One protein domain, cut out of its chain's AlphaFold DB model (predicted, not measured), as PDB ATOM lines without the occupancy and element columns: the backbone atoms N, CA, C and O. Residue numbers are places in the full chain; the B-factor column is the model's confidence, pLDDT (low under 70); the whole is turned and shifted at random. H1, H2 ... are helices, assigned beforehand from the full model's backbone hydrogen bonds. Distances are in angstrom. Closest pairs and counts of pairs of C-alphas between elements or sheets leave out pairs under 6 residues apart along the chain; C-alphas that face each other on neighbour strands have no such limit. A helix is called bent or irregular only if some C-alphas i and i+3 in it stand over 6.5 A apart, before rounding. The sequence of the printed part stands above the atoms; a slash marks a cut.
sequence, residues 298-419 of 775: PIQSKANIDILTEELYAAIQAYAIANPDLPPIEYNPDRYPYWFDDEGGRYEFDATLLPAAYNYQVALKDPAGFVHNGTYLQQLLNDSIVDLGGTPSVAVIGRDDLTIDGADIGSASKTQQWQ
ATOM      1  N   PRO A 298      48.186  -3.658 112.630       90.56
ATOM      2  CA  PRO A 298      48.766  -4.776 111.879       90.56
ATOM      3  C   PRO A 298      48.290  -6.152 112.365       90.56
ATOM      4  O   PRO A 298      47.709  -6.901 111.582       90.56
ATOM      5  N   ILE A 299      48.455  -6.476 113.657       93.19
ATOM      6  CA  ILE A 299      48.015  -7.770 114.212       93.19
ATOM      7  C   ILE A 299      46.498  -7.969 114.100       93.19
ATOM      8  O   ILE A 299      46.040  -9.079 113.834       93.19
ATOM      9  N   GLN A 300      45.715  -6.896 114.267       92.31
ATOM     10  CA  GLN A 300      44.259  -6.936 114.110       92.31
ATOM     11  C   GLN A 300      43.870  -7.240 112.662       92.31
ATOM     12  O   GLN A 300      43.093  -8.159 112.419       92.31
ATOM     13  N   SER A 301      44.456  -6.520 111.703       94.69
ATOM     14  CA  SER A 301      44.186  -6.730 110.280       94.69
ATOM     15  C   SER A 301      44.602  -8.125 109.840       94.69
ATOM     16  O   SER A 301      43.843  -8.783 109.140       94.69
ATOM     17  N   LYS A 302      45.762  -8.617 110.296       96.56
ATOM     18  CA  LYS A 302      46.220  -9.973 109.982       96.56
ATOM     19  C   LYS A 302      45.237 -11.029 110.480       96.56
ATOM     20  O   LYS A 302      44.828 -11.883 109.701       96.56
ATOM     21  N   ALA A 303      44.836 -10.950 111.749       96.88
ATOM     22  CA  ALA A 303      43.895 -11.899 112.335       96.88
ATOM     23  C   ALA A 303      42.535 -11.878 111.620       96.88
ATOM     24  O   ALA A 303      41.978 -12.932 111.324       96.88
ATOM     25  N   ASN A 304      42.024 -10.686 111.307       97.19
ATOM     26  CA  ASN A 304      40.755 -10.521 110.609       97.19
ATOM     27  C   ASN A 304      40.812 -11.057 109.173       97.19
ATOM     28  O   ASN A 304      39.910 -11.779 108.762       97.19
ATOM     29  N   ILE A 305      41.875 -10.747 108.426       98.31
ATOM     30  CA  ILE A 305      42.080 -11.250 107.060       98.31
ATOM     31  C   ILE A 305      42.177 -12.775 107.058       98.31
ATOM     32  O   ILE A 305      41.571 -13.398 106.193       98.31
ATOM     33  N   ASP A 306      42.874 -13.385 108.020       98.00
ATOM     34  CA  ASP A 306      42.968 -14.848 108.115       98.00
ATOM     35  C   ASP A 306      41.587 -15.488 108.301       98.00
ATOM     36  O   ASP A 306      41.229 -16.405 107.561       98.00
ATOM     37  N   ILE A 307      40.786 -14.960 109.233       98.69
ATOM     38  CA  ILE A 307      39.422 -15.446 109.486       98.69
ATOM     39  C   ILE A 307      38.553 -15.278 108.235       98.69
ATOM     40  O   ILE A 307      37.944 -16.240 107.772       98.69
ATOM     41  N   LEU A 308      38.532 -14.078 107.652       98.75
ATOM     42  CA  LEU A 308      37.717 -13.781 106.474       98.75
ATOM     43  C   LEU A 308      38.162 -14.583 105.242       98.75
ATOM     44  O   LEU A 308      37.336 -14.965 104.423       98.75
ATOM     45  N   THR A 309      39.453 -14.889 105.108       98.62
ATOM     46  CA  THR A 309      39.967 -15.727 104.015       98.62
ATOM     47  C   THR A 309      39.456 -17.162 104.146       98.62
ATOM     48  O   THR A 309      38.999 -17.747 103.161       98.62
ATOM     49  N   GLU A 310      39.481 -17.738 105.353       98.62
ATOM     50  CA  GLU A 310      38.911 -19.067 105.612       98.62
ATOM     51  C   GLU A 310      37.392 -19.095 105.369       98.62
ATOM     52  O   GLU A 310      36.879 -20.020 104.731       98.62
ATOM     53  N   GLU A 311      36.679 -18.064 105.824       98.81
ATOM     54  CA  GLU A 311      35.233 -17.920 105.625       98.81
ATOM     55  C   GLU A 311      34.859 -17.761 104.154       98.81
ATOM     56  O   GLU A 311      33.926 -18.418 103.689       98.81
ATOM     57  N   LEU A 312      35.610 -16.954 103.400       98.88
ATOM     58  CA  LEU A 312      35.396 -16.780 101.969       98.88
ATOM     59  C   LEU A 312      35.631 -18.083 101.211       98.88
ATOM     60  O   LEU A 312      34.820 -18.441 100.359       98.88
ATOM     61  N   TYR A 313      36.683 -18.838 101.535       98.81
ATOM     62  CA  TYR A 313      36.896 -20.134 100.893       98.81
ATOM     63  C   TYR A 313      35.734 -21.097 101.158       98.81
ATOM     64  O   TYR A 313      35.237 -21.749 100.237       98.81
ATOM     65  N   ALA A 314      35.245 -21.144 102.400       98.75
ATOM     66  CA  ALA A 314      34.080 -21.947 102.747       98.75
ATOM     67  C   ALA A 314      32.811 -21.479 102.006       98.75
ATOM     68  O   ALA A 314      32.038 -22.319 101.540       98.75
ATOM     69  N   ALA A 315      32.607 -20.166 101.856       98.81
ATOM     70  CA  ALA A 315      31.493 -19.590 101.104       98.81
ATOM     71  C   ALA A 315      31.573 -19.928  99.605       98.81
ATOM     72  O   ALA A 315      30.576 -20.357  99.030       98.81
ATOM     73  N   ILE A 316      32.762 -19.838  98.998       98.81
ATOM     74  CA  ILE A 316      33.039 -20.241  97.608       98.81
ATOM     75  C   ILE A 316      32.650 -21.707  97.388       98.81
ATOM     76  O   ILE A 316      31.912 -22.035  96.456       98.81
ATOM     77  N   GLN A 317      33.082 -22.600  98.283       98.50
ATOM     78  CA  GLN A 317      32.742 -24.021  98.204       98.50
ATOM     79  C   GLN A 317      31.242 -24.273  98.395       98.50
ATOM     80  O   GLN A 317      30.646 -25.076  97.674       98.50
ATOM     81  N   ALA A 318      30.617 -23.588  99.355       98.38
ATOM     82  CA  ALA A 318      29.188 -23.712  99.618       98.38
ATOM     83  C   ALA A 318      28.344 -23.227  98.431       98.38
ATOM     84  O   ALA A 318      27.378 -23.899  98.066       98.38
ATOM     85  N   TYR A 319      28.731 -22.115  97.803       98.38
ATOM     86  CA  TYR A 319      28.073 -21.571  96.620       98.38
ATOM     87  C   TYR A 319      28.147 -22.545  95.440       98.38
ATOM     88  O   TYR A 319      27.117 -22.857  94.842       98.38
ATOM     89  N   ALA A 320      29.332 -23.096  95.154       97.62
ATOM     90  CA  ALA A 320      29.508 -24.094  94.099       97.62
ATOM     91  C   ALA A 320      28.628 -25.341  94.325       97.62
ATOM     92  O   ALA A 320      27.991 -25.829  93.402       97.62
ATOM     93  N   ILE A 321      28.515 -25.824  95.569       96.94
ATOM     94  CA  ILE A 321      27.653 -26.972  95.914       96.94
ATOM     95  C   ILE A 321      26.158 -26.633  95.787       96.94
ATOM     96  O   ILE A 321      25.350 -27.498  95.433       96.94
ATOM     97  N   ALA A 322      25.762 -25.406  96.131       97.25
ATOM     98  CA  ALA A 322      24.368 -24.975  96.110       97.25
ATOM     99  C   ALA A 322      23.819 -24.781  94.685       97.25
ATOM    100  O   ALA A 322      22.604 -24.888  94.486       97.25
ATOM    101  N   ASN A 323      24.694 -24.536  93.707       96.12
ATOM    102  CA  ASN A 323      24.334 -24.292  92.315       96.12
ATOM    103  C   ASN A 323      24.591 -25.547  91.459       96.12
ATOM    104  O   ASN A 323      25.736 -25.873  91.175       96.12
ATOM    105  N   PRO A 324      23.543 -26.264  91.008       91.44
ATOM    106  CA  PRO A 324      23.690 -27.572  90.359       91.44
ATOM    107  C   PRO A 324      24.364 -27.535  88.978       91.44
ATOM    108  O   PRO A 324      24.706 -28.594  88.454       91.44
ATOM    109  N   ASP A 325      24.510 -26.347  88.388       91.81
ATOM    110  CA  ASP A 325      25.195 -26.135  87.111       91.81
ATOM    111  C   ASP A 325      26.714 -25.926  87.285       91.81
ATOM    112  O   ASP A 325      27.437 -25.878  86.290       91.81
ATOM    113  N   LEU A 326      27.203 -25.849  88.530       95.69
ATOM    114  CA  LEU A 326      28.619 -25.724  88.866       95.69
ATOM    115  C   LEU A 326      29.164 -27.031  89.472       95.69
ATOM    116  O   LEU A 326      28.487 -27.669  90.286       95.69
ATOM    117  N   PRO A 327      30.391 -27.453  89.115       96.38
ATOM    118  CA  PRO A 327      31.053 -28.547  89.809       96.38
ATOM    119  C   PRO A 327      31.575 -28.087  91.184       96.38
ATOM    120  O   PRO A 327      31.746 -26.884  91.415       96.38
ATOM    121  N   PRO A 328      31.879 -29.016  92.111       96.12
ATOM    122  CA  PRO A 328      32.632 -28.690  93.317       96.12
ATOM    123  C   PRO A 328      33.965 -28.018  92.969       96.12
ATOM    124  O   PRO A 328      34.604 -28.383  91.985       96.12
ATOM    125  N   ILE A 329      34.376 -27.050  93.783       97.88
ATOM    126  CA  ILE A 329      35.553 -26.211  93.536       97.88
ATOM    127  C   ILE A 329      36.666 -26.477  94.558       97.88
ATOM    128  O   ILE A 329      36.412 -26.594  95.761       97.88
ATOM    129  N   GLU A 330      37.908 -26.526  94.081       97.50
ATOM    130  CA  GLU A 330      39.122 -26.611  94.896       97.50
ATOM    131  C   GLU A 330      40.123 -25.521  94.496       97.50
ATOM    132  O   GLU A 330      40.391 -25.316  93.310       97.50
ATOM    133  N   TYR A 331      40.713 -24.854  95.493       97.50
ATOM    134  CA  TYR A 331      41.873 -23.985  95.298       97.50
ATOM    135  C   TYR A 331      43.180 -24.741  95.556       97.50
ATOM    136  O   TYR A 331      43.343 -25.390  96.589       97.50
ATOM    137  N   ASN A 332      44.149 -24.591  94.657       95.81
ATOM    138  CA  ASN A 332      45.494 -25.128  94.779       95.81
ATOM    139  C   ASN A 332      46.541 -24.032  94.490       95.81
ATOM    140  O   ASN A 332      46.718 -23.648  93.331       95.81
ATOM    141  N   PRO A 333      47.274 -23.538  95.506       92.69
ATOM    142  CA  PRO A 333      48.231 -22.442  95.330       92.69
ATOM    143  C   PRO A 333      49.453 -22.814  94.475       92.69
ATOM    144  O   PRO A 333      50.071 -21.915  93.898       92.69
ATOM    145  N   ASP A 334      49.770 -24.107  94.360       90.44
ATOM    146  CA  ASP A 334      50.983 -24.630  93.715       90.44
ATOM    147  C   ASP A 334      50.747 -25.071  92.263       90.44
ATOM    148  O   ASP A 334      51.665 -25.531  91.581       90.44
ATOM    149  N   ARG A 335      49.508 -24.969  91.767       91.00
ATOM    150  CA  ARG A 335      49.143 -25.461  90.437       91.00
ATOM    151  C   ARG A 335      48.324 -24.438  89.671       91.00
ATOM    152  O   ARG A 335      47.171 -24.203  89.996       91.00
ATOM    153  N   TYR A 336      48.867 -23.904  88.579       86.81
ATOM    154  CA  TYR A 336      48.101 -23.094  87.625       86.81
ATOM    155  C   TYR A 336      46.996 -23.939  86.943       86.81
ATOM    156  O   TYR A 336      47.295 -25.065  86.530       86.81
ATOM    157  N   PRO A 337      45.746 -23.444  86.782       92.31
ATOM    158  CA  PRO A 337      45.259 -22.070  86.990       92.31
ATOM    159  C   PRO A 337      44.639 -21.787  88.375       92.31
ATOM    160  O   PRO A 337      43.763 -20.933  88.488       92.31
ATOM    161  N   TYR A 338      45.121 -22.465  89.416       95.75
ATOM    162  CA  TYR A 338      44.773 -22.359  90.841       95.75
ATOM    163  C   TYR A 338      43.404 -22.891  91.239       95.75
ATOM    164  O   TYR A 338      43.276 -23.417  92.335       95.75
ATOM    165  N   TRP A 339      42.411 -22.823  90.363       98.00
ATOM    166  CA  TRP A 339      41.067 -23.313  90.649       98.00
ATOM    167  C   TRP A 339      40.727 -24.524  89.791       98.00
ATOM    168  O   TRP A 339      40.878 -24.483  88.563       98.00
ATOM    169  N   PHE A 340      40.259 -25.586  90.446       98.12
ATOM    170  CA  PHE A 340      39.985 -26.877  89.825       98.12
ATOM    171  C   PHE A 340      38.594 -27.402  90.166       98.12
ATOM    172  O   PHE A 340      38.075 -27.138  91.251       98.12
ATOM    173  N   ASP A 341      38.008 -28.132  89.220       96.19
ATOM    174  CA  ASP A 341      36.812 -28.944  89.453       96.19
ATOM    175  C   ASP A 341      37.163 -30.274  90.152       96.19
ATOM    176  O   ASP A 341      38.333 -30.602  90.377       96.19
ATOM    177  N   ASP A 342      36.148 -31.071  90.492       91.19
ATOM    178  CA  ASP A 342      36.310 -32.369  91.156       91.19
ATOM    179  C   ASP A 342      36.948 -33.459  90.273       91.19
ATOM    180  O   ASP A 342      37.348 -34.517  90.774       91.19
ATOM    181  N   GLU A 343      37.105 -33.198  88.975       92.94
ATOM    182  CA  GLU A 343      37.829 -34.038  88.019       92.94
ATOM    183  C   GLU A 343      39.303 -33.601  87.863       92.94
ATOM    184  O   GLU A 343      40.090 -34.275  87.187       92.94
ATOM    185  N   GLY A 344      39.705 -32.509  88.524       90.44
ATOM    186  CA  GLY A 344      41.031 -31.901  88.426       90.44
ATOM    187  C   GLY A 344      41.245 -31.088  87.144       90.44
ATOM    188  O   GLY A 344      42.390 -30.770  86.804       90.44
ATOM    189  N   GLY A 345      40.167 -30.789  86.414       94.25
ATOM    190  CA  GLY A 345      40.126 -29.864  85.287       94.25
ATOM    191  C   GLY A 345      40.150 -28.407  85.746       94.25
ATOM    192  O   GLY A 345      39.995 -28.105  86.925       94.25
ATOM    193  N   ARG A 346      40.391 -27.481  84.811       95.00
ATOM    194  CA  ARG A 346      40.296 -26.040  85.087       95.00
ATOM    195  C   ARG A 346      38.863 -25.703  85.490       95.00
ATOM    196  O   ARG A 346      37.946 -26.033  84.746       95.00
ATOM    197  N   TYR A 347      38.703 -24.964  86.583       97.69
ATOM    198  CA  TYR A 347      37.389 -24.481  86.987       97.69
ATOM    199  C   TYR A 347      36.856 -23.397  86.039       97.69
ATOM    200  O   TYR A 347      37.584 -22.479  85.645       97.69
ATOM    201  N   GLU A 348      35.572 -23.499  85.711       96.50
ATOM    202  CA  GLU A 348      34.821 -22.567  84.874       96.50
ATOM    203  C   GLU A 348      33.753 -21.893  85.753       96.50
ATOM    204  O   GLU A 348      32.913 -22.564  86.351       96.50
ATOM    205  N   PHE A 349      33.829 -20.569  85.884       97.94
ATOM    206  CA  PHE A 349      33.062 -19.779  86.851       97.94
ATOM    207  C   PHE A 349      31.784 -19.204  86.238       97.94
ATOM    208  O   PHE A 349      31.748 -18.902  85.045       97.94
ATOM    209  N   ASP A 350      30.766 -18.964  87.061       97.81
ATOM    210  CA  ASP A 350      29.685 -18.039  86.715       97.81
ATOM    211  C   ASP A 350      30.039 -16.588  87.105       97.81
ATOM    212  O   ASP A 350      31.140 -16.300  87.587       97.81
ATOM    213  N   ALA A 351      29.117 -15.655  86.850       97.56
ATOM    214  CA  ALA A 351      29.330 -14.229  87.097       97.56
ATOM    215  C   ALA A 351      29.425 -13.865  88.591       97.56
ATOM    216  O   ALA A 351      29.991 -12.829  88.917       97.56
ATOM    217  N   THR A 352      28.892 -14.698  89.487       97.75
ATOM    218  CA  THR A 352      28.874 -14.444  90.936       97.75
ATOM    219  C   THR A 352      30.111 -15.030  91.615       97.75
ATOM    220  O   THR A 352      30.738 -14.391  92.455       97.75
ATOM    221  N   LEU A 353      30.527 -16.232  91.221       98.31
ATOM    222  CA  LEU A 353      31.657 -16.916  91.839       98.31
ATOM    223  C   LEU A 353      33.013 -16.356  91.384       98.31
ATOM    224  O   LEU A 353      33.979 -16.410  92.148       98.31
ATOM    225  N   LEU A 354      33.110 -15.817  90.158       98.69
ATOM    226  CA  LEU A 354      34.366 -15.278  89.621       98.69
ATOM    227  C   LEU A 354      34.929 -14.108  90.461       98.69
ATOM    228  O   LEU A 354      36.106 -14.192  90.827       98.69
ATOM    229  N   PRO A 355      34.155 -13.056  90.803       98.69
ATOM    230  CA  PRO A 355      34.620 -11.982  91.682       98.69
ATOM    231  C   PRO A 355      35.120 -12.457  93.047       98.69
ATOM    232  O   PRO A 355      36.216 -12.086  93.474       98.69
ATOM    233  N   ALA A 356      34.371 -13.348  93.701       98.81
ATOM    234  CA  ALA A 356      34.732 -13.880  95.009       98.81
ATOM    235  C   ALA A 356      36.034 -14.700  94.960       98.81
ATOM    236  O   ALA A 356      36.922 -14.531  95.799       98.81
ATOM    237  N   ALA A 357      36.197 -15.549  93.939       98.69
ATOM    238  CA  ALA A 357      37.428 -16.305  93.719       98.69
ATOM    239  C   ALA A 357      38.626 -15.397  93.390       98.69
ATOM    240  O   ALA A 357      39.756 -15.684  93.796       98.69
ATOM    241  N   TYR A 358      38.390 -14.295  92.671       98.75
ATOM    242  CA  TYR A 358      39.411 -13.289  92.398       98.75
ATOM    243  C   TYR A 358      39.876 -12.615  93.694       98.75
ATOM    244  O   TYR A 358      41.069 -12.651  93.995       98.75
ATOM    245  N   ASN A 359      38.951 -12.102  94.511       98.75
ATOM    246  CA  ASN A 359      39.265 -11.454  95.789       98.75
ATOM    247  C   ASN A 359      39.931 -12.395  96.800       98.75
ATOM    248  O   ASN A 359      40.852 -11.981  97.506       98.75
ATOM    249  N   TYR A 360      39.551 -13.679  96.814       98.62
ATOM    250  CA  TYR A 360      40.269 -14.697  97.582       98.62
ATOM    251  C   TYR A 360      41.752 -14.755  97.189       98.62
ATOM    252  O   TYR A 360      42.633 -14.782  98.045       98.62
ATOM    253  N   GLN A 361      42.054 -14.714  95.889       97.31
ATOM    254  CA  GLN A 361      43.436 -14.703  95.423       97.31
ATOM    255  C   GLN A 361      44.141 -13.369  95.708       97.31
ATOM    256  O   GLN A 361      45.314 -13.393  96.071       97.31
ATOM    257  N   VAL A 362      43.455 -12.228  95.609       97.75
ATOM    258  CA  VAL A 362      44.002 -10.904  95.971       97.75
ATOM    259  C   VAL A 362      44.547 -10.910  97.398       97.75
ATOM    260  O   VAL A 362      45.715 -10.576  97.600       97.75
ATOM    261  N   ALA A 363      43.765 -11.399  98.365       97.06
ATOM    262  CA  ALA A 363      44.182 -11.482  99.766       97.06
ATOM    263  C   ALA A 363      45.404 -12.395 100.001       97.06
ATOM    264  O   ALA A 363      46.143 -12.204 100.963       97.06
ATOM    265  N   LEU A 364      45.650 -13.372  99.118       96.00
ATOM    266  CA  LEU A 364      46.772 -14.311  99.224       96.00
ATOM    267  C   LEU A 364      48.030 -13.875  98.465       96.00
ATOM    268  O   LEU A 364      49.118 -14.386  98.741       96.00
ATOM    269  N   LYS A 365      47.904 -13.005  97.455       95.25
ATOM    270  CA  LYS A 365      49.031 -12.602  96.596       95.25
ATOM    271  C   LYS A 365      49.756 -11.349  97.075       95.25
ATOM    272  O   LYS A 365      50.763 -10.993  96.472       95.25
ATOM    273  N   ASP A 366      49.337 -10.769  98.193       95.75
ATOM    274  CA  ASP A 366      50.136  -9.836  98.981       95.75
ATOM    275  C   ASP A 366      50.305 -10.361 100.420       95.75
ATOM    276  O   ASP A 366      49.456 -10.109 101.277       95.75
ATOM    277  N   PRO A 367      51.400 -11.086 100.719       91.56
ATOM    278  CA  PRO A 367      51.623 -11.663 102.046       91.56
ATOM    279  C   PRO A 367      51.666 -10.630 103.181       91.56
ATOM    280  O   PRO A 367      51.378 -10.974 104.326       91.56
ATOM    281  N   ALA A 368      52.013  -9.377 102.868       94.06
ATOM    282  CA  ALA A 368      52.073  -8.264 103.813       94.06
ATOM    283  C   ALA A 368      50.901  -7.281 103.634       94.06
ATOM    284  O   ALA A 368      50.935  -6.166 104.158       94.06
ATOM    285  N   GLY A 369      49.827  -7.697 102.952       95.94
ATOM    286  CA  GLY A 369      48.669  -6.849 102.668       95.94
ATOM    287  C   GLY A 369      47.975  -6.307 103.918       95.94
ATOM    288  O   GLY A 369      47.409  -5.217 103.894       95.94
ATOM    289  N   PHE A 370      48.107  -7.010 105.048       95.75
ATOM    290  CA  PHE A 370      47.646  -6.547 106.358       95.75
ATOM    291  C   PHE A 370      48.364  -5.277 106.859       95.75
ATOM    292  O   PHE A 370      47.796  -4.551 107.672       95.75
ATOM    293  N   VAL A 371      49.581  -4.996 106.374       94.44
ATOM    294  CA  VAL A 371      50.319  -3.742 106.607       94.44
ATOM    295  C   VAL A 371      50.033  -2.739 105.493       94.44
ATOM    296  O   VAL A 371      49.753  -1.578 105.784       94.44
ATOM    297  N   HIS A 372      50.085  -3.176 104.228       95.62
ATOM    298  CA  HIS A 372      49.925  -2.276 103.084       95.62
ATOM    299  C   HIS A 372      48.552  -1.608 103.063       95.62
ATOM    300  O   HIS A 372      48.498  -0.389 102.962       95.62
ATOM    301  N   ASN A 373      47.458  -2.364 103.203       95.94
ATOM    302  CA  ASN A 373      46.103  -1.816 103.321       95.94
ATOM    303  C   ASN A 373      45.134  -2.861 103.897       95.94
ATOM    304  O   ASN A 373      44.247  -3.386 103.219       95.94
ATOM    305  N   GLY A 374      45.320  -3.192 105.176       95.88
ATOM    306  CA  GLY A 374      44.548  -4.250 105.823       95.88
ATOM    307  C   GLY A 374      43.035  -4.005 105.830       95.88
ATOM    308  O   GLY A 374      42.268  -4.964 105.776       95.88
ATOM    309  N   THR A 375      42.594  -2.744 105.875       95.62
ATOM    310  CA  THR A 375      41.167  -2.384 105.829       95.62
ATOM    311  C   THR A 375      40.559  -2.693 104.460       95.62
ATOM    312  O   THR A 375      39.508  -3.328 104.412       95.62
ATOM    313  N   TYR A 376      41.237  -2.333 103.364       97.81
ATOM    314  CA  TYR A 376      40.782  -2.641 102.004       97.81
ATOM    315  C   TYR A 376      40.602  -4.149 101.787       97.81
ATOM    316  O   TYR A 376      39.552  -4.597 101.333       97.81
ATOM    317  N   LEU A 377      41.581  -4.964 102.201       98.50
ATOM    318  CA  LEU A 377      41.480  -6.422 102.061       98.50
ATOM    319  C   LEU A 377      40.338  -7.022 102.891       98.50
ATOM    320  O   LEU A 377      39.644  -7.917 102.414       98.50
ATOM    321  N   GLN A 378      40.107  -6.527 104.111       98.38
ATOM    322  CA  GLN A 378      38.964  -6.960 104.923       98.38
ATOM    323  C   GLN A 378      37.630  -6.635 104.241       98.38
ATOM    324  O   GLN A 378      36.741  -7.481 104.236       98.38
ATOM    325  N   GLN A 379      37.502  -5.451 103.634       98.50
ATOM    326  CA  GLN A 379      36.306  -5.038 102.890       98.50
ATOM    327  C   GLN A 379      36.043  -5.945 101.681       98.50
ATOM    328  O   GLN A 379      34.939  -6.464 101.540       98.50
ATOM    329  N   LEU A 380      37.066  -6.224 100.862       98.75
ATOM    330  CA  LEU A 380      36.941  -7.139  99.719       98.75
ATOM    331  C   LEU A 380      36.470  -8.535 100.144       98.75
ATOM    332  O   LEU A 380      35.570  -9.107  99.526       98.75
ATOM    333  N   LEU A 381      37.080  -9.098 101.192       98.88
ATOM    334  CA  LEU A 381      36.735 -10.433 101.680       98.88
ATOM    335  C   LEU A 381      35.323 -10.469 102.278       98.88
ATOM    336  O   LEU A 381      34.566 -11.389 101.974       98.88
ATOM    337  N   ASN A 382      34.960  -9.461 103.078       98.69
ATOM    338  CA  ASN A 382      33.628  -9.310 103.663       98.69
ATOM    339  C   ASN A 382      32.543  -9.340 102.586       98.69
ATOM    340  O   ASN A 382      31.626 -10.157 102.648       98.69
ATOM    341  N   ASP A 383      32.681  -8.494 101.570       98.69
ATOM    342  CA  ASP A 383      31.636  -8.329 100.561       98.69
ATOM    343  C   ASP A 383      31.566  -9.536  99.632       98.69
ATOM    344  O   ASP A 383      30.478  -9.954  99.251       98.69
ATOM    345  N   SER A 384      32.707 -10.183  99.372       98.81
ATOM    346  CA  SER A 384      32.737 -11.460  98.655       98.81
ATOM    347  C   SER A 384      31.982 -12.557  99.414       98.81
ATOM    348  O   SER A 384      31.271 -13.352  98.807       98.81
ATOM    349  N   ILE A 385      32.093 -12.613 100.747       98.88
ATOM    350  CA  ILE A 385      31.326 -13.564 101.568       98.88
ATOM    351  C   ILE A 385      29.830 -13.235 101.505       98.88
ATOM    352  O   ILE A 385      29.017 -14.147 101.341       98.88
ATOM    353  N   VAL A 386      29.465 -11.956 101.645       98.38
ATOM    354  CA  VAL A 386      28.067 -11.493 101.629       98.38
ATOM    355  C   VAL A 386      27.405 -11.767 100.277       98.38
ATOM    356  O   VAL A 386      26.286 -12.283 100.250       98.38
ATOM    357  N   ASP A 387      28.095 -11.502  99.167       98.38
ATOM    358  CA  ASP A 387      27.603 -11.746  97.804       98.38
ATOM    359  C   ASP A 387      27.310 -13.233  97.545       98.38
ATOM    360  O   ASP A 387      26.287 -13.594  96.958       98.38
ATOM    361  N   LEU A 388      28.132 -14.127  98.103       98.56
ATOM    362  CA  LEU A 388      27.898 -15.574  98.063       98.56
ATOM    363  C   LEU A 388      26.807 -16.058  99.041       98.56
ATOM    364  O   LEU A 388      26.546 -17.263  99.136       98.56
ATOM    365  N   GLY A 389      26.152 -15.149  99.770       97.75
ATOM    366  CA  GLY A 389      25.105 -15.448 100.751       97.75
ATOM    367  C   GLY A 389      25.628 -15.944 102.103       97.75
ATOM    368  O   GLY A 389      24.862 -16.514 102.888       97.75
ATOM    369  N   GLY A 390      26.924 -15.769 102.367       97.38
ATOM    370  CA  GLY A 390      27.552 -16.035 103.655       97.38
ATOM    371  C   GLY A 390      27.319 -14.915 104.672       97.38
ATOM    372  O   GLY A 390      26.653 -13.915 104.415       97.38
ATOM    373  N   THR A 391      27.864 -15.090 105.873       97.62
ATOM    374  CA  THR A 391      27.846 -14.064 106.923       97.62
ATOM    375  C   THR A 391      29.238 -13.995 107.544       97.62
ATOM    376  O   THR A 391      29.616 -14.957 108.217       97.62
ATOM    377  N   PRO A 392      29.992 -12.908 107.310       97.44
ATOM    378  CA  PRO A 392      31.286 -12.683 107.944       97.44
ATOM    379  C   PRO A 392      31.173 -12.723 109.473       97.44
ATOM    380  O   PRO A 392      30.213 -12.193 110.038       97.44
ATOM    381  N   SER A 393      32.127 -13.352 110.167       96.94
ATOM    382  CA  SER A 393      32.126 -13.363 111.644       96.94
ATOM    383  C   SER A 393      32.886 -12.198 112.276       96.94
ATOM    384  O   SER A 393      32.792 -11.971 113.487       96.94
ATOM    385  N   VAL A 394      33.638 -11.464 111.460       94.25
ATOM    386  CA  VAL A 394      34.461 -10.331 111.868       94.25
ATOM    387  C   VAL A 394      33.789  -9.041 111.429       94.25
ATOM    388  O   VAL A 394      33.381  -8.908 110.282       94.25
ATOM    389  N   ALA A 395      33.720  -8.070 112.337       92.19
ATOM    390  CA  ALA A 395      33.224  -6.743 112.012       92.19
ATOM    391  C   ALA A 395      34.276  -5.961 111.205       92.19
ATOM    392  O   ALA A 395      35.440  -5.871 111.612       92.19
ATOM    393  N   VAL A 396      33.861  -5.383 110.077       94.31
ATOM    394  CA  VAL A 396      34.735  -4.675 109.132       94.31
ATOM    395  C   VAL A 396      34.354  -3.199 109.060       94.31
ATOM    396  O   VAL A 396      33.182  -2.839 109.037       94.31
ATOM    397  N   ILE A 397      35.364  -2.329 109.038       91.38
ATOM    398  CA  ILE A 397      35.162  -0.879 108.954       91.38
ATOM    399  C   ILE A 397      34.498  -0.501 107.628       91.38
ATOM    400  O   ILE A 397      34.935  -0.929 106.560       91.38
ATOM    401  N   GLY A 398      33.461   0.334 107.712       91.12
ATOM    402  CA  GLY A 398      32.649   0.738 106.566       91.12
ATOM    403  C   GLY A 398      31.565  -0.272 106.183       91.12
ATOM    404  O   GLY A 398      31.007  -0.145 105.100       91.12
ATOM    405  N   ARG A 399      31.274  -1.269 107.030       93.50
ATOM    406  CA  ARG A 399      30.204  -2.262 106.832       93.50
ATOM    407  C   ARG A 399      29.294  -2.316 108.058       93.50
ATOM    408  O   ARG A 399      29.733  -2.004 109.168       93.50
ATOM    409  N   ASP A 400      28.039  -2.709 107.850       89.44
ATOM    410  CA  ASP A 400      27.010  -2.823 108.892       89.44
ATOM    411  C   ASP A 400      26.974  -1.591 109.835       89.44
ATOM    412  O   ASP A 400      26.944  -0.440 109.388       89.44
ATOM    413  N   ASP A 401      27.006  -1.820 111.151       84.75
ATOM    414  CA  ASP A 401      26.988  -0.783 112.186       84.75
ATOM    415  C   ASP A 401      28.376  -0.142 112.443       84.75
ATOM    416  O   ASP A 401      28.483   0.771 113.266       84.75
ATOM    417  N   LEU A 402      29.441  -0.560 111.740       86.94
ATOM    418  CA  LEU A 402      30.785   0.053 111.775       86.94
ATOM    419  C   LEU A 402      31.005   1.071 110.642       86.94
ATOM    420  O   LEU A 402      32.103   1.214 110.096       86.94
ATOM    421  N   THR A 403      29.948   1.797 110.299       87.44
ATOM    422  CA  THR A 403      29.943   2.933 109.369       87.44
ATOM    423  C   THR A 403      29.992   4.259 110.133       87.44
ATOM    424  O   THR A 403      29.935   4.282 111.361       87.44
ATOM    425  N   ILE A 404      30.126   5.384 109.425       81.38
ATOM    426  CA  ILE A 404      30.291   6.703 110.060       81.38
ATOM    427  C   ILE A 404      29.097   7.105 110.939       81.38
ATOM    428  O   ILE A 404      29.296   7.663 112.020       81.38
ATOM    429  N   ASP A 405      27.895   6.706 110.520       75.44
ATOM    430  CA  ASP A 405      26.627   6.906 111.230       75.44
ATOM    431  C   ASP A 405      26.156   5.630 111.956       75.44
ATOM    432  O   ASP A 405      25.065   5.580 112.527       75.44
ATOM    433  N   GLY A 406      26.973   4.575 111.925       78.06
ATOM    434  CA  GLY A 406      26.649   3.272 112.485       78.06
ATOM    435  C   GLY A 406      26.694   3.261 114.013       78.06
ATOM    436  O   GLY A 406      27.496   3.950 114.651       78.06
ATOM    437  N   ALA A 407      25.833   2.452 114.632       76.94
ATOM    438  CA  ALA A 407      25.707   2.408 116.089       76.94
ATOM    439  C   ALA A 407      26.954   1.845 116.799       76.94
ATOM    440  O   ALA A 407      27.171   2.138 117.977       76.94
ATOM    441  N   ASP A 408      27.794   1.081 116.098       79.56
ATOM    442  CA  ASP A 408      28.954   0.404 116.676       79.56
ATOM    443  C   ASP A 408      30.260   1.184 116.491       79.56
ATOM    444  O   ASP A 408      31.275   0.822 117.097       79.56
ATOM    445  N   ILE A 409      30.266   2.301 115.750       79.19
ATOM    446  CA  ILE A 409      31.490   3.073 115.480       79.19
ATOM    447  C   ILE A 409      32.203   3.557 116.749       79.19
ATOM    448  O   ILE A 409      33.428   3.666 116.789       79.19
ATOM    449  N   GLY A 410      31.454   3.793 117.832       75.31
ATOM    450  CA  GLY A 410      32.024   4.164 119.129       75.31
ATOM    451  C   GLY A 410      32.874   3.066 119.780       75.31
ATOM    452  O   GLY A 410      33.656   3.368 120.678       75.31
ATOM    453  N   SER A 411      32.736   1.812 119.342       76.50
ATOM    454  CA  SER A 411      33.548   0.676 119.798       76.50
ATOM    455  C   SER A 411      34.826   0.468 118.975       76.50
ATOM    456  O   SER A 411      35.733  -0.237 119.421       76.50
ATOM    457  N   ALA A 412      34.923   1.103 117.802       80.56
ATOM    458  CA  ALA A 412      36.105   1.045 116.956       80.56
ATOM    459  C   ALA A 412      37.276   1.819 117.580       80.56
ATOM    460  O   ALA A 412      37.091   2.802 118.306       80.56
ATOM    461  N   SER A 413      38.505   1.408 117.268       82.12
ATOM    462  CA  SER A 413      39.703   2.149 117.674       82.12
ATOM    463  C   SER A 413      39.739   3.552 117.054       82.12
ATOM    464  O   SER A 413      39.144   3.803 116.008       82.12
ATOM    465  N   LYS A 414      40.490   4.477 117.662       83.50
ATOM    466  CA  LYS A 414      40.641   5.855 117.154       83.50
ATOM    467  C   LYS A 414      41.166   5.885 115.712       83.50
ATOM    468  O   LYS A 414      40.654   6.642 114.899       83.50
ATOM    469  N   THR A 415      42.114   5.007 115.372       84.31
ATOM    470  CA  THR A 415      42.624   4.855 113.999       84.31
ATOM    471  C   THR A 415      41.535   4.390 113.035       84.31
ATOM    472  O   THR A 415      41.417   4.937 111.946       84.31
ATOM    473  N   GLN A 416      40.702   3.428 113.437       85.38
ATOM    474  CA  GLN A 416      39.579   2.963 112.617       85.38
ATOM    475  C   GLN A 416      38.506   4.047 112.428       85.38
ATOM    476  O   GLN A 416      37.995   4.214 111.328       85.38
ATOM    477  N   GLN A 417      38.204   4.826 113.470       87.38
ATOM    478  CA  GLN A 417      37.303   5.979 113.364       87.38
ATOM    479  C   GLN A 417      37.869   7.062 112.434       87.38
ATOM    480  O   GLN A 417      37.129   7.632 111.638       87.38
ATOM    481  N   TRP A 418      39.179   7.326 112.501       89.62
ATOM    482  CA  TRP A 418      39.846   8.260 111.594       89.62
ATOM    483  C   TRP A 418      39.772   7.783 110.142       89.62
ATOM    484  O   TRP A 418      39.474   8.593 109.272       89.62
ATOM    485  N   GLN A 419      39.968   6.485 109.879       89.38
ATOM    486  CA  GLN A 419      39.964   5.899 108.527       89.38
ATOM    487  C   GLN A 419      38.666   6.117 107.737       89.38
ATOM    488  O   GLN A 419      38.708   6.050 106.510       89.38
TER     489      GLN A 419
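AT A GLANCE: This is residues 298 to 419 of the 775 residues of the protein "Chitobiase/beta-hexosaminidase C-terminal domain-containing protein" of Myxococcales bacterium (UniProt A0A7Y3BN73). Three helices, H1, H2 and H3, pack side by side in an up-and-down bundle, each running against the one before; loop residues 323 to 352 make one end, and residues 388 to 413 lead to short H4 at the other. The 122 printed residues hold four named helices, H1 to H4 in chain order, and no named strand: all helix. The whole is compact, radius of gyration of the C-alphas 15.6 A, spanning 49 by 28 by 18 A.

HOW THE PARTS SIT: Start at H1, residues 298 to 322; it touches H3, residues 369 to 387, the same way at a shallow tilt of 27 degrees, closest C-alphas Ser 301 and Gly 374, 5.1 A. H2, residues 353 to 365, forms a hairpin with H3, closest C-alphas Ala 356 and Ser 384, 4.8 A. H4, residues 414 to 419, is apart from H1, H2 and H3. Each O i to N i+4 pair is within hydrogen-bond range in H1, H2 and H4, and 12 of 15 in H3.

IN THESE COORDINATES: Find C-alpha 298 at (48.766, -4.776, 111.879); H1 runs 35.4 A from there. H3, 22.2 A, is irregular: C-alphas 372 and 375 are 9.2 A apart. H4 ends at C-alpha 419, (39.964, 5.899, 108.527).

THE WHOLE: The printed part has no cut; links H1 to H2 and H3 to H4 are long. No printed residue is under 70 in pLDDT.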